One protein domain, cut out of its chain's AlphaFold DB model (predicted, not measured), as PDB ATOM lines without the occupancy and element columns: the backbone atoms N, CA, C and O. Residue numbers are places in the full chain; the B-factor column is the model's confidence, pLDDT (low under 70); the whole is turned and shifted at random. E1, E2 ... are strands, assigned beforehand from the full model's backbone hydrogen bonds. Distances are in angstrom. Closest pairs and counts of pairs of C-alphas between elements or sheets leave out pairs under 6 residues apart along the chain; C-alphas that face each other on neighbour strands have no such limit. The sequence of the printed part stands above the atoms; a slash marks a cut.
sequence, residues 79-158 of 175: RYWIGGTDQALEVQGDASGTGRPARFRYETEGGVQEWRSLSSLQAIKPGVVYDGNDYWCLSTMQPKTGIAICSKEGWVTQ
ATOM      1  N   ARG A  79     -24.887  65.208 188.876       97.81
ATOM      2  CA  ARG A  79     -23.584  64.820 189.410       97.81
ATOM      3  C   ARG A  79     -23.624  64.825 190.932       97.81
ATOM      4  O   ARG A  79     -23.979  65.846 191.530       97.81
ATOM      5  N   TYR A  80     -23.248  63.706 191.529       98.38
ATOM      6  CA  TYR A  80     -23.209  63.465 192.962       98.38
ATOM      7  C   TYR A  80     -21.765  63.344 193.451       98.38
ATOM      8  O   TYR A  80     -20.891  62.913 192.702       98.38
ATOM      9  N   TRP A  81     -21.523  63.701 194.711       98.06
ATOM     10  CA  TRP A  81     -20.196  63.712 195.331       98.06
ATOM     11  C   TRP A  81     -20.250  63.152 196.751       98.06
ATOM     12  O   TRP A  81     -21.243  63.343 197.457       98.06
ATOM     13  N   ILE A  82     -19.154  62.526 197.181       97.06
ATOM     14  CA  ILE A  82     -18.945  62.119 198.580       97.06
ATOM     15  C   ILE A  82     -18.501  63.326 199.427       97.06
ATOM     16  O   ILE A  82     -18.836  63.420 200.602       97.06
ATOM     17  N   GLY A  83     -17.807  64.297 198.824       94.19
ATOM     18  CA  GLY A  83     -17.244  65.459 199.514       94.19
ATOM     19  C   GLY A  83     -15.837  65.202 200.058       94.19
ATOM     20  O   GLY A  83     -15.531  64.120 200.545       94.19
ATOM     21  N   GLY A  84     -14.962  66.207 199.947       89.44
ATOM     22  CA  GLY A  84     -13.552  66.093 200.345       89.44
ATOM     23  C   GLY A  84     -12.689  65.210 199.431       89.44
ATOM     24  O   GLY A  84     -11.525  64.985 199.745       89.44
ATOM     25  N   THR A  85     -13.240  64.729 198.314       93.94
ATOM     26  CA  THR A  85     -12.549  63.931 197.293       93.94
ATOM     27  C   THR A  85     -12.868  64.471 195.898       93.94
ATOM     28  O   THR A  85     -13.891  65.134 195.708       93.94
ATOM     29  N   ASP A  86     -12.034  64.131 194.913       93.69
ATOM     30  CA  ASP A  86     -12.272  64.432 193.492       93.69
ATOM     31  C   ASP A  86     -13.096  63.331 192.788       93.69
ATOM     32  O   ASP A  86     -13.066  63.189 191.565       93.69
ATOM     33  N   GLN A  87     -13.839  62.528 193.557       97.50
ATOM     34  CA  GLN A  87     -14.672  61.448 193.031       97.50
ATOM     35  C   GLN A  87     -16.116  61.903 192.840       97.50
ATOM     36  O   GLN A  87     -16.744  62.419 193.768       97.50
ATOM     37  N   ALA A  88     -16.670  61.628 191.661       98.00
ATOM     38  CA  ALA A  88     -18.059  61.921 191.342       98.00
ATOM     39  C   ALA A  88     -18.809  60.681 190.854       98.00
ATOM     40  O   ALA A  88     -18.247  59.794 190.214       98.00
ATOM     41  N   LEU A  89     -20.111  60.663 191.108       98.38
ATOM     42  CA  LEU A  89     -21.060  59.728 190.521       98.38
ATOM     43  C   LEU A  89     -21.985  60.534 189.612       98.38
ATOM     44  O   LEU A  89     -22.715  61.414 190.066       98.38
ATOM     45  N   GLU A  90     -21.935  60.275 188.312       98.06
ATOM     46  CA  GLU A  90     -22.820  60.911 187.338       98.06
ATOM     47  C   GLU A  90     -24.010  59.996 187.072       98.06
ATOM     48  O   GLU A  90     -23.825  58.850 186.669       98.06
ATOM     49  N   VAL A  91     -25.221  60.504 187.281       96.69
ATOM     50  CA  VAL A  91     -26.485  59.858 186.920       96.69
ATOM     51  C   VAL A  91     -27.035  60.540 185.678       96.69
ATOM     52  O   VAL A  91     -27.064  61.766 185.622       96.69
ATOM     53  N   GLN A  92     -27.507  59.754 184.712       95.25
ATOM     54  CA  GLN A  92     -28.172  60.234 183.503       95.25
ATOM     55  C   GLN A  92     -29.457  59.449 183.234       95.25
ATOM     56  O   GLN A  92     -29.481  58.223 183.388       95.25
ATOM     57  N   GLY A  93     -30.467  60.141 182.704       89.00
ATOM     58  CA  GLY A  93     -31.767  59.569 182.381       89.00
ATOM     59  C   GLY A  93     -32.732  59.695 183.550       89.00
ATOM     60  O   GLY A  93     -32.327  59.897 184.694       89.00
ATOM     61  N   ASP A  94     -34.019  59.569 183.245       74.06
ATOM     62  CA  ASP A  94     -35.074  59.587 184.244       74.06
ATOM     63  C   ASP A  94     -35.508  58.165 184.603       74.06
ATOM     64  O   ASP A  94     -35.476  57.246 183.779       74.06
ATOM     65  N   ALA A  95     -35.949  57.968 185.846       64.88
ATOM     66  CA  ALA A  95     -36.688  56.755 186.183       64.88
ATOM     67  C   ALA A  95     -38.099  56.782 185.557       64.88
ATOM     68  O   ALA A  95     -38.755  55.745 185.466       64.88
ATOM     69  N   SER A  96     -38.545  57.960 185.096       65.00
ATOM     70  CA  SER A  96     -39.876  58.209 184.537       65.00
ATOM     71  C   SER A  96     -40.129  57.578 183.154       65.00
ATOM     72  O   SER A  96     -41.280  57.467 182.728       65.00
ATOM     73  N   GLY A  97     -39.089  57.078 182.474       58.69
ATOM     74  CA  GLY A  97     -39.226  56.255 181.271       58.69
ATOM     75  C   GLY A  97     -39.440  57.047 179.981       58.69
ATOM     76  O   GLY A  97     -39.911  56.479 178.993       58.69
ATOM     77  N   THR A  98     -39.090  58.337 179.944       62.66
ATOM     78  CA  THR A  98     -39.419  59.210 178.800       62.66
ATOM     79  C   THR A  98     -38.372  59.247 177.686       62.66
ATOM     80  O   THR A  98     -38.555  59.960 176.699       62.66
ATOM     81  N   GLY A  99     -37.320  58.418 177.737       70.38
ATOM     82  CA  GLY A  99     -36.550  58.144 176.513       70.38
ATOM     83  C   GLY A  99     -35.112  57.656 176.645       70.38
ATOM     84  O   GLY A  99     -34.508  57.338 175.620       70.38
ATOM     85  N   ARG A 100     -34.529  57.563 177.844       78.69
ATOM     86  CA  ARG A 100     -33.214  56.921 178.036       78.69
ATOM     87  C   ARG A 100     -33.230  56.084 179.307       78.69
ATOM     88  O   ARG A 100     -33.735  56.570 180.311       78.69
ATOM     89  N   PRO A 101     -32.683  54.854 179.287       87.19
ATOM     90  CA  PRO A 101     -32.597  54.060 180.498       87.19
ATOM     91  C   PRO A 101     -31.724  54.793 181.510       87.19
ATOM     92  O   PRO A 101     -30.610  55.217 181.182       87.19
ATOM     93  N   ALA A 102     -32.242  54.924 182.724       91.62
ATOM     94  CA  ALA A 102     -31.520  55.534 183.817       91.62
ATOM     95  C   ALA A 102     -30.248  54.723 184.119       91.62
ATOM     96  O   ALA A 102     -30.276  53.493 184.276       91.62
ATOM     97  N   ARG A 103     -29.113  55.411 184.151       95.69
ATOM     98  CA  ARG A 103     -27.782  54.812 184.276       95.69
ATOM     99  C   ARG A 103     -26.848  55.741 185.028       95.69
ATOM    100  O   ARG A 103     -27.071  56.948 185.068       95.69
ATOM    101  N   PHE A 104     -25.784  55.184 185.585       97.38
ATOM    102  CA  PHE A 104     -24.757  55.960 186.266       97.38
ATOM    103  C   PHE A 104     -23.349  55.524 185.884       97.38
ATOM    104  O   PHE A 104     -23.156  54.434 185.350       97.38
ATOM    105  N   ARG A 105     -22.359  56.360 186.167       98.25
ATOM    106  CA  ARG A 105     -20.939  56.003 186.100       98.25
ATOM    107  C   ARG A 105     -20.159  56.749 187.170       98.25
ATOM    108  O   ARG A 105     -20.594  57.799 187.636       98.25
ATOM    109  N   TYR A 106     -18.993  56.219 187.513       98.38
ATOM    110  CA  TYR A 106     -18.052  56.899 188.394       98.38
ATOM    111  C   TYR A 106     -17.038  57.705 187.586       98.38
ATOM    112  O   TYR A 106     -16.552  57.257 186.545       98.38
ATOM    113  N   GLU A 107     -16.672  58.861 188.112       97.94
ATOM    114  CA  GLU A 107     -15.503  59.632 187.717       97.94
ATOM    115  C   GLU A 107     -14.543  59.640 188.899       97.94
ATOM    116  O   GLU A 107     -14.907  60.004 190.015       97.94
ATOM    117  N   THR A 108     -13.326  59.175 188.659       96.56
ATOM    118  CA  THR A 108     -12.276  59.056 189.672       96.56
ATOM    119  C   THR A 108     -10.987  59.654 189.121       96.56
ATOM    120  O   THR A 108     -10.911  59.968 187.933       96.56
ATOM    121  N   GLU A 109      -9.937  59.743 189.935       93.75
ATOM    122  CA  GLU A 109      -8.607  60.156 189.462       93.75
ATOM    123  C   GLU A 109      -8.072  59.259 188.329       93.75
ATOM    124  O   GLU A 109      -7.354  59.725 187.447       93.75
ATOM    125  N   GLY A 110      -8.476  57.981 188.296       94.94
ATOM    126  CA  GLY A 110      -8.161  57.044 187.211       94.94
ATOM    127  C   GLY A 110      -8.948  57.281 185.915       94.94
ATOM    128  O   GLY A 110      -8.796  56.518 184.962       94.94
ATOM    129  N   GLY A 111      -9.795  58.311 185.874       96.25
ATOM    130  CA  GLY A 111     -10.648  58.661 184.748       96.25
ATOM    131  C   GLY A 111     -12.111  58.258 184.933       96.25
ATOM    132  O   GLY A 111     -12.588  57.940 186.029       96.25
ATOM    133  N   VAL A 112     -12.832  58.316 183.816       98.06
ATOM    134  CA  VAL A 112     -14.270  58.059 183.727       98.06
ATOM    135  C   VAL A 112     -14.515  56.574 183.482       98.06
ATOM    136  O   VAL A 112     -13.947  55.992 182.560       98.06
ATOM    137  N   GLN A 113     -15.376  55.963 184.292       98.00
ATOM    138  CA  GLN A 113     -15.754  54.559 184.153       98.00
ATOM    139  C   GLN A 113     -16.910  54.358 183.161       98.00
ATOM    140  O   GLN A 113     -17.609  55.295 182.769       98.00
ATOM    141  N   GLU A 114     -17.128  53.099 182.782       98.06
ATOM    142  CA  GLU A 114     -18.264  52.677 181.962       98.06
ATOM    143  C   GLU A 114     -19.612  52.892 182.664       98.06
ATOM    144  O   GLU A 114     -19.722  52.824 183.893       98.06
ATOM    145  N   TRP A 115     -20.656  53.110 181.859       97.50
ATOM    146  CA  TRP A 115     -22.028  53.266 182.340       97.50
ATOM    147  C   TRP A 115     -22.601  51.954 182.896       97.50
ATOM    148  O   TRP A 115     -22.446  50.885 182.306       97.50
ATOM    149  N   ARG A 116     -23.336  52.050 184.006       97.25
ATOM    150  CA  ARG A 116     -23.963  50.949 184.747       97.25
ATOM    151  C   ARG A 116     -25.443  51.240 185.010       97.25
ATOM    152  O   ARG A 116     -25.876  52.389 184.982       97.25
ATOM    153  N   SER A 117     -26.230  50.197 185.262       94.62
ATOM    154  CA  SER A 117     -27.654  50.319 185.614       94.62
ATOM    155  C   SER A 117     -27.832  50.897 187.019       94.62
ATOM    156  O   SER A 117     -27.145  50.444 187.923       94.62
ATOM    157  N   LEU A 118     -28.812  51.785 187.241       93.75
ATOM    158  CA  LEU A 118     -29.137  52.297 188.588       93.75
ATOM    159  C   LEU A 118     -29.622  51.232 189.584       93.75
ATOM    160  O   LEU A 118     -29.777  51.545 190.755       93.75
ATOM    161  N   SER A 119     -29.850  49.986 189.159       92.19
ATOM    162  CA  SER A 119     -30.322  48.899 190.033       92.19
ATOM    163  C   SER A 119     -29.413  48.599 191.231       92.19
ATOM    164  O   SER A 119     -29.879  48.013 192.204       92.19
ATOM    165  N   SER A 120     -28.137  48.993 191.183       93.38
ATOM    166  CA  SER A 120     -27.214  48.875 192.317       93.38
ATOM    167  C   SER A 120     -27.213  50.088 193.249       93.38
ATOM    168  O   SER A 120     -26.531  50.052 194.267       93.38
ATOM    169  N   LEU A 121     -27.908  51.172 192.897       95.19
ATOM    170  CA  LEU A 121     -28.025  52.360 193.735       95.19
ATOM    171  C   LEU A 121     -29.328  52.312 194.527       95.19
ATOM    172  O   LEU A 121     -30.391  51.980 194.005       95.19
ATOM    173  N   GLN A 122     -29.246  52.706 195.790       95.25
ATOM    174  CA  GLN A 122     -30.387  52.887 196.667       95.25
ATOM    175  C   GLN A 122     -30.629  54.383 196.867       95.25
ATOM    176  O   GLN A 122     -29.768  55.093 197.387       95.25
ATOM    177  N   ALA A 123     -31.806  54.868 196.478       94.75
ATOM    178  CA  ALA A 123     -32.248  56.197 196.875       94.75
ATOM    179  C   ALA A 123     -32.529  56.210 198.383       94.75
ATOM    180  O   ALA A 123     -33.212  55.324 198.897       94.75
ATOM    181  N   ILE A 124     -31.952  57.183 199.084       95.31
ATOM    182  CA  ILE A 124     -32.108  57.344 200.538       95.31
ATOM    183  C   ILE A 124     -33.052  58.495 200.873       95.31
ATOM    184  O   ILE A 124     -33.749  58.430 201.884       95.31
ATOM    185  N   LYS A 125     -32.943  59.571 200.084       95.06
ATOM    186  CA  LYS A 125     -33.810  60.754 200.050       95.06
ATOM    187  C   LYS A 125     -33.510  61.574 198.797       95.06
ATOM    188  O   LYS A 125     -32.490  61.321 198.147       95.06
ATOM    189  N   PRO A 126     -34.335  62.576 198.438       94.00
ATOM    190  CA  PRO A 126     -34.056  63.423 197.284       94.00
ATOM    191  C   PRO A 126     -32.638  64.007 197.324       94.00
ATOM    192  O   PRO A 126     -32.256  64.696 198.272       94.00
ATOM    193  N   GLY A 127     -31.856  63.699 196.288       95.12
ATOM    194  CA  GLY A 127     -30.468  64.135 196.157       95.12
ATOM    195  C   GLY A 127     -29.450  63.363 197.004       95.12
ATOM    196  O   GLY A 127     -28.308  63.806 197.075       95.12
ATOM    197  N   VAL A 128     -29.818  62.233 197.618       97.38
ATOM    198  CA  VAL A 128     -28.897  61.349 198.355       97.38
ATOM    199  C   VAL A 128     -29.081  59.906 197.902       97.38
ATOM    200  O   VAL A 128     -30.166  59.332 198.032       97.38
ATOM    201  N   VAL A 129     -27.998  59.302 197.419       97.25
ATOM    202  CA  VAL A 129     -27.969  57.895 197.007       97.25
ATOM    203  C   VAL A 129     -26.878  57.130 197.744       97.25
ATOM    204  O   VAL A 129     -25.867  57.701 198.142       97.25
ATOM    205  N   TYR A 130     -27.095  55.836 197.931       97.69
ATOM    206  CA  TYR A 130     -26.144  54.905 198.524       97.69
ATOM    207  C   TYR A 130     -25.827  53.802 197.518       97.69
ATOM    208  O   TYR A 130     -26.743  53.227 196.936       97.69
ATOM    209  N   ASP A 131     -24.551  53.505 197.295       96.88
ATOM    210  CA  ASP A 131     -24.122  52.510 196.298       96.88
ATOM    211  C   ASP A 131     -23.712  51.155 196.898       96.88
ATOM    212  O   ASP A 131     -23.180  50.292 196.199       96.88
ATOM    213  N   GLY A 132     -23.947  50.968 198.199       97.00
ATOM    214  CA  GLY A 132     -23.488  49.808 198.962       97.00
ATOM    215  C   GLY A 132     -22.201  50.053 199.751       97.00
ATOM    216  O   GLY A 132     -21.899  49.257 200.636       97.00
ATOM    217  N   ASN A 133     -21.482  51.150 199.488       97.38
ATOM    218  CA  ASN A 133     -20.285  51.537 200.237       97.38
ATOM    219  C   ASN A 133     -20.396  52.965 200.769       97.38
ATOM    220  O   ASN A 133     -20.306  53.171 201.981       97.38
ATOM    221  N   ASP A 134     -20.673  53.923 199.888       98.25
ATOM    222  CA  ASP A 134     -20.603  55.352 200.176       98.25
ATOM    223  C   ASP A 134     -21.939  56.056 199.928       98.25
ATOM    224  O   ASP A 134     -22.769  55.638 199.112       98.25
ATOM    225  N   TYR A 135     -22.142  57.161 200.649       98.25
ATOM    226  CA  TYR A 135     -23.241  58.085 200.393       98.25
ATOM    227  C   TYR A 135     -22.791  59.155 199.404       98.25
ATOM    228  O   TYR A 135     -21.761  59.804 199.587       98.25
ATOM    229  N   TRP A 136     -23.615  59.377 198.388       98.38
ATOM    230  CA  TRP A 136     -23.375  60.336 197.324       98.38
ATOM    231  C   TRP A 136     -24.474  61.390 197.335       98.38
ATOM    232  O   TRP A 136     -25.662  61.066 197.305       98.38
ATOM    233  N   CYS A 137     -24.080  62.661 197.361       98.38
ATOM    234  CA  CYS A 137     -25.002  63.781 197.487       98.38
ATOM    235  C   CYS A 137     -24.977  64.634 196.227       98.38
ATOM    236  O   CYS A 137     -23.909  64.940 195.694       98.38
ATOM    237  N   LEU A 138     -26.150  65.057 195.767       98.00
ATOM    238  CA  LEU A 138     -26.297  65.867 194.568       98.00
ATOM    239  C   LEU A 138     -25.524  67.186 194.722       98.00
ATOM    240  O   LEU A 138     -25.693  67.925 195.697       98.00
ATOM    241  N   SER A 139     -24.672  67.486 193.742       97.31
ATOM    242  CA  SER A 139     -23.759  68.639 193.767       97.31
ATOM    243  C   SER A 139     -24.478  69.980 193.890       97.31
ATOM    244  O   SER A 139     -24.000  70.887 194.566       97.31
ATOM    245  N   THR A 140     -25.665  70.103 193.298       96.94
ATOM    246  CA  THR A 140     -26.474  71.330 193.339       96.94
ATOM    247  C   THR A 140     -26.993  71.661 194.740       96.94
ATOM    248  O   THR A 140     -27.383  72.800 194.988       96.94
ATOM    249  N   MET A 141     -26.971  70.691 195.660       96.50
ATOM    250  CA  MET A 141     -27.377  70.847 197.058       96.50
ATOM    251  C   MET A 141     -26.188  71.070 198.004       96.50
ATOM    252  O   MET A 141     -26.397  71.197 199.210       96.50
ATOM    253  N   GLN A 142     -24.953  71.101 197.491       96.56
ATOM    254  CA  GLN A 142     -23.761  71.256 198.321       96.56
ATOM    255  C   GLN A 142     -23.762  72.623 199.033       96.56
ATOM    256  O   GLN A 142     -23.974  73.657 198.387       96.56
ATOM    257  N   PRO A 143     -23.513  72.664 200.356       95.19
ATOM    258  CA  PRO A 143     -23.345  73.905 201.093       95.19
ATOM    259  C   PRO A 143     -22.259  74.772 200.462       95.19
ATOM    260  O   PRO A 143     -21.168  74.304 200.150       95.19
ATOM    261  N   LYS A 144     -22.548  76.065 200.307       94.50
ATOM    262  CA  LYS A 144     -21.601  77.035 199.733       94.50
ATOM    263  C   LYS A 144     -20.477  77.426 200.698       94.50
ATOM    264  O   LYS A 144     -19.576  78.162 200.312       94.50
ATOM    265  N   THR A 145     -20.565  77.005 201.959       91.56
ATOM    266  CA  THR A 145     -19.646  77.388 203.030       91.56
ATOM    267  C   THR A 145     -19.147  76.161 203.786       91.56
ATOM    268  O   THR A 145     -19.912  75.252 204.103       91.56
ATOM    269  N   GLY A 146     -17.853  76.176 204.118       89.38
ATOM    270  CA  GLY A 146     -17.192  75.101 204.856       89.38
ATOM    271  C   GLY A 146     -16.866  73.872 204.006       89.38
ATOM    272  O   GLY A 146     -17.182  73.796 202.821       89.38
ATOM    273  N   ILE A 147     -16.202  72.905 204.638       91.81
ATOM    274  CA  ILE A 147     -15.955  71.585 204.055       91.81
ATOM    275  C   ILE A 147     -17.195  70.738 204.338       91.81
ATOM    276  O   ILE A 147     -17.562  70.547 205.501       91.81
ATOM    277  N   ALA A 148     -17.849  70.260 203.282       95.38
ATOM    278  CA  ALA A 148     -19.033  69.416 203.382       95.38
ATOM    279  C   ALA A 148     -18.716  67.984 202.946       95.38
ATOM    280  O   ALA A 148     -18.028  67.773 201.946       95.38
ATOM    281  N   ILE A 149     -19.251  67.020 203.691       96.62
ATOM    282  CA  ILE A 149     -19.173  65.589 203.399       96.62
ATOM    283  C   ILE A 149     -20.600  65.065 203.280       96.62
ATOM    284  O   ILE A 149     -21.496  65.479 204.021       96.62
ATOM    285  N   CYS A 150     -20.826  64.191 202.315       98.00
ATOM    286  CA  CYS A 150     -22.091  63.519 202.138       98.00
ATOM    287  C   CYS A 150     -22.273  62.425 203.190       98.00
ATOM    288  O   CYS A 150     -21.358  61.682 203.532       98.00
ATOM    289  N   SER A 151     -23.491  62.314 203.696       97.69
ATOM    290  CA  SER A 151     -23.904  61.276 204.629       97.69
ATOM    291  C   SER A 151     -25.296  60.777 204.260       97.69
ATOM    292  O   SER A 151     -25.957  61.332 203.380       97.69
ATOM    293  N   LYS A 152     -25.800  59.791 205.010       97.12
ATOM    294  CA  LYS A 152     -27.211  59.389 204.953       97.12
ATOM    295  C   LYS A 152     -28.162  60.582 205.106       97.12
ATOM    296  O   LYS A 152     -29.228  60.612 204.496       97.12
ATOM    297  N   GLU A 153     -27.758  61.589 205.884       96.81
ATOM    298  CA  GLU A 153     -28.546  62.795 206.107       96.81
ATOM    299  C   GLU A 153     -28.351  63.886 205.045       96.81
ATOM    300  O   GLU A 153     -28.938  64.966 205.152       96.81
ATOM    301  N   GLY A 154     -27.640  63.590 203.963       97.50
ATOM    302  CA  GLY A 154     -27.261  64.563 202.951       97.50
ATOM    303  C   GLY A 154     -25.947  65.249 203.305       97.50
ATOM    304  O   GLY A 154     -25.114  64.695 204.027       97.50
ATOM    305  N   TRP A 155     -25.757  66.453 202.774       97.75
ATOM    306  CA  TRP A 155     -24.562  67.246 203.027       97.75
ATOM    307  C   TRP A 155     -24.473  67.686 204.491       97.75
ATOM    308  O   TRP A 155     -25.340  68.405 204.986       97.75
ATOM    309  N   VAL A 156     -23.383  67.314 205.154       96.31
ATOM    310  CA  VAL A 156     -23.047  67.748 206.512       96.31
ATOM    311  C   VAL A 156     -21.789  68.598 206.436       96.31
ATOM    312  O   VAL A 156     -20.768  68.163 205.905       96.31
ATOM    313  N   THR A 157     -21.852  69.824 206.950       94.62
ATOM    314  CA  THR A 157     -20.669  70.674 207.078       94.62
ATOM    315  C   THR A 157     -19.900  70.281 208.329       94.62
ATOM    316  O   THR A 157     -20.465  70.180 209.419       94.62
ATOM    317  N   GLN A 158     -18.589  70.087 208.194       86.56
ATOM    318  CA  GLN A 158     -17.735  70.109 209.371       86.56
ATOM    319  C   GLN A 158     -17.738  71.547 209.873       86.56
ATOM    320  O   GLN A 158     -17.266  72.458 209.186       86.56
TER     321      GLN A 158
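This is residues 79 to 158 of the 175 residues of an uncharacterized protein of Leptolyngbya boryana NIES-2135 (UniProt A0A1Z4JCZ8). A sheet of six antiparallel strands, in the order E3, E2, E1, E6, E5, E4, is strongly twisted and curled like part of a barrel, and a small hairpin, E7 and E8, packs on its strand E6. Two meanders, each strand the antiparallel neighbour of the one before, make the sheet: E1 E2 E3 and E4 E5 E6, side by side through E1 and E6. The 80 printed residues have eight named strands, E1 to E8 along the chain, and no named helix; the class is all strand, with 33 residues, under half, in named strands. The whole is compact, with a radius of gyration of the C-alphas of 12.6 A and spans of 38 by 29 by 22 A.

Start with E1, residues 79 to 81, and its hairpin with E2, residues 88 to 92: N 80 and O 89 are within hydrogen-bond range at 2.8 A. E2 forms a hairpin with E3, residues 103 to 108, where N 107 and O 88 are 2.8 A apart. Next, E4, residues 122 to 125, forms a hairpin with E5, residues 128 to 130: N 130 to O 122, 2.8 A. E5 and E6, residues 135 to 138, form another: N 136 to O 129, 2.8 A. E6 also pairs with E1: N 81 to O 137, 2.9 A. The hairpin of E7, residues 148 to 151, and E8, residues 154 to 157, has N 149 and O 156 at 2.9 A; the closest C-alphas of E6 and E7, Tyr 135 and Ser 151, are 5.3 A apart.

Find C-alpha 79 at (-23.584, 64.820, 189.410), where E1 begins. E2 spans 12.9 A, and E3, the longest, 17.0 A, ending at C-alpha 108 (-12.276, 59.056, 189.672). E8 ends at C-alpha 157 (-20.669, 70.674, 207.078).

The C-alphas farthest apart, Gly 99 and Gln 158, are 39.7 A apart. The printed part has no cut. The E3 to E4 link is long, and short antiparallel pairings join its residues 111 to 112 and 116 to 117 to E3. Look for pLDDT under 70 at residues 95 to 98.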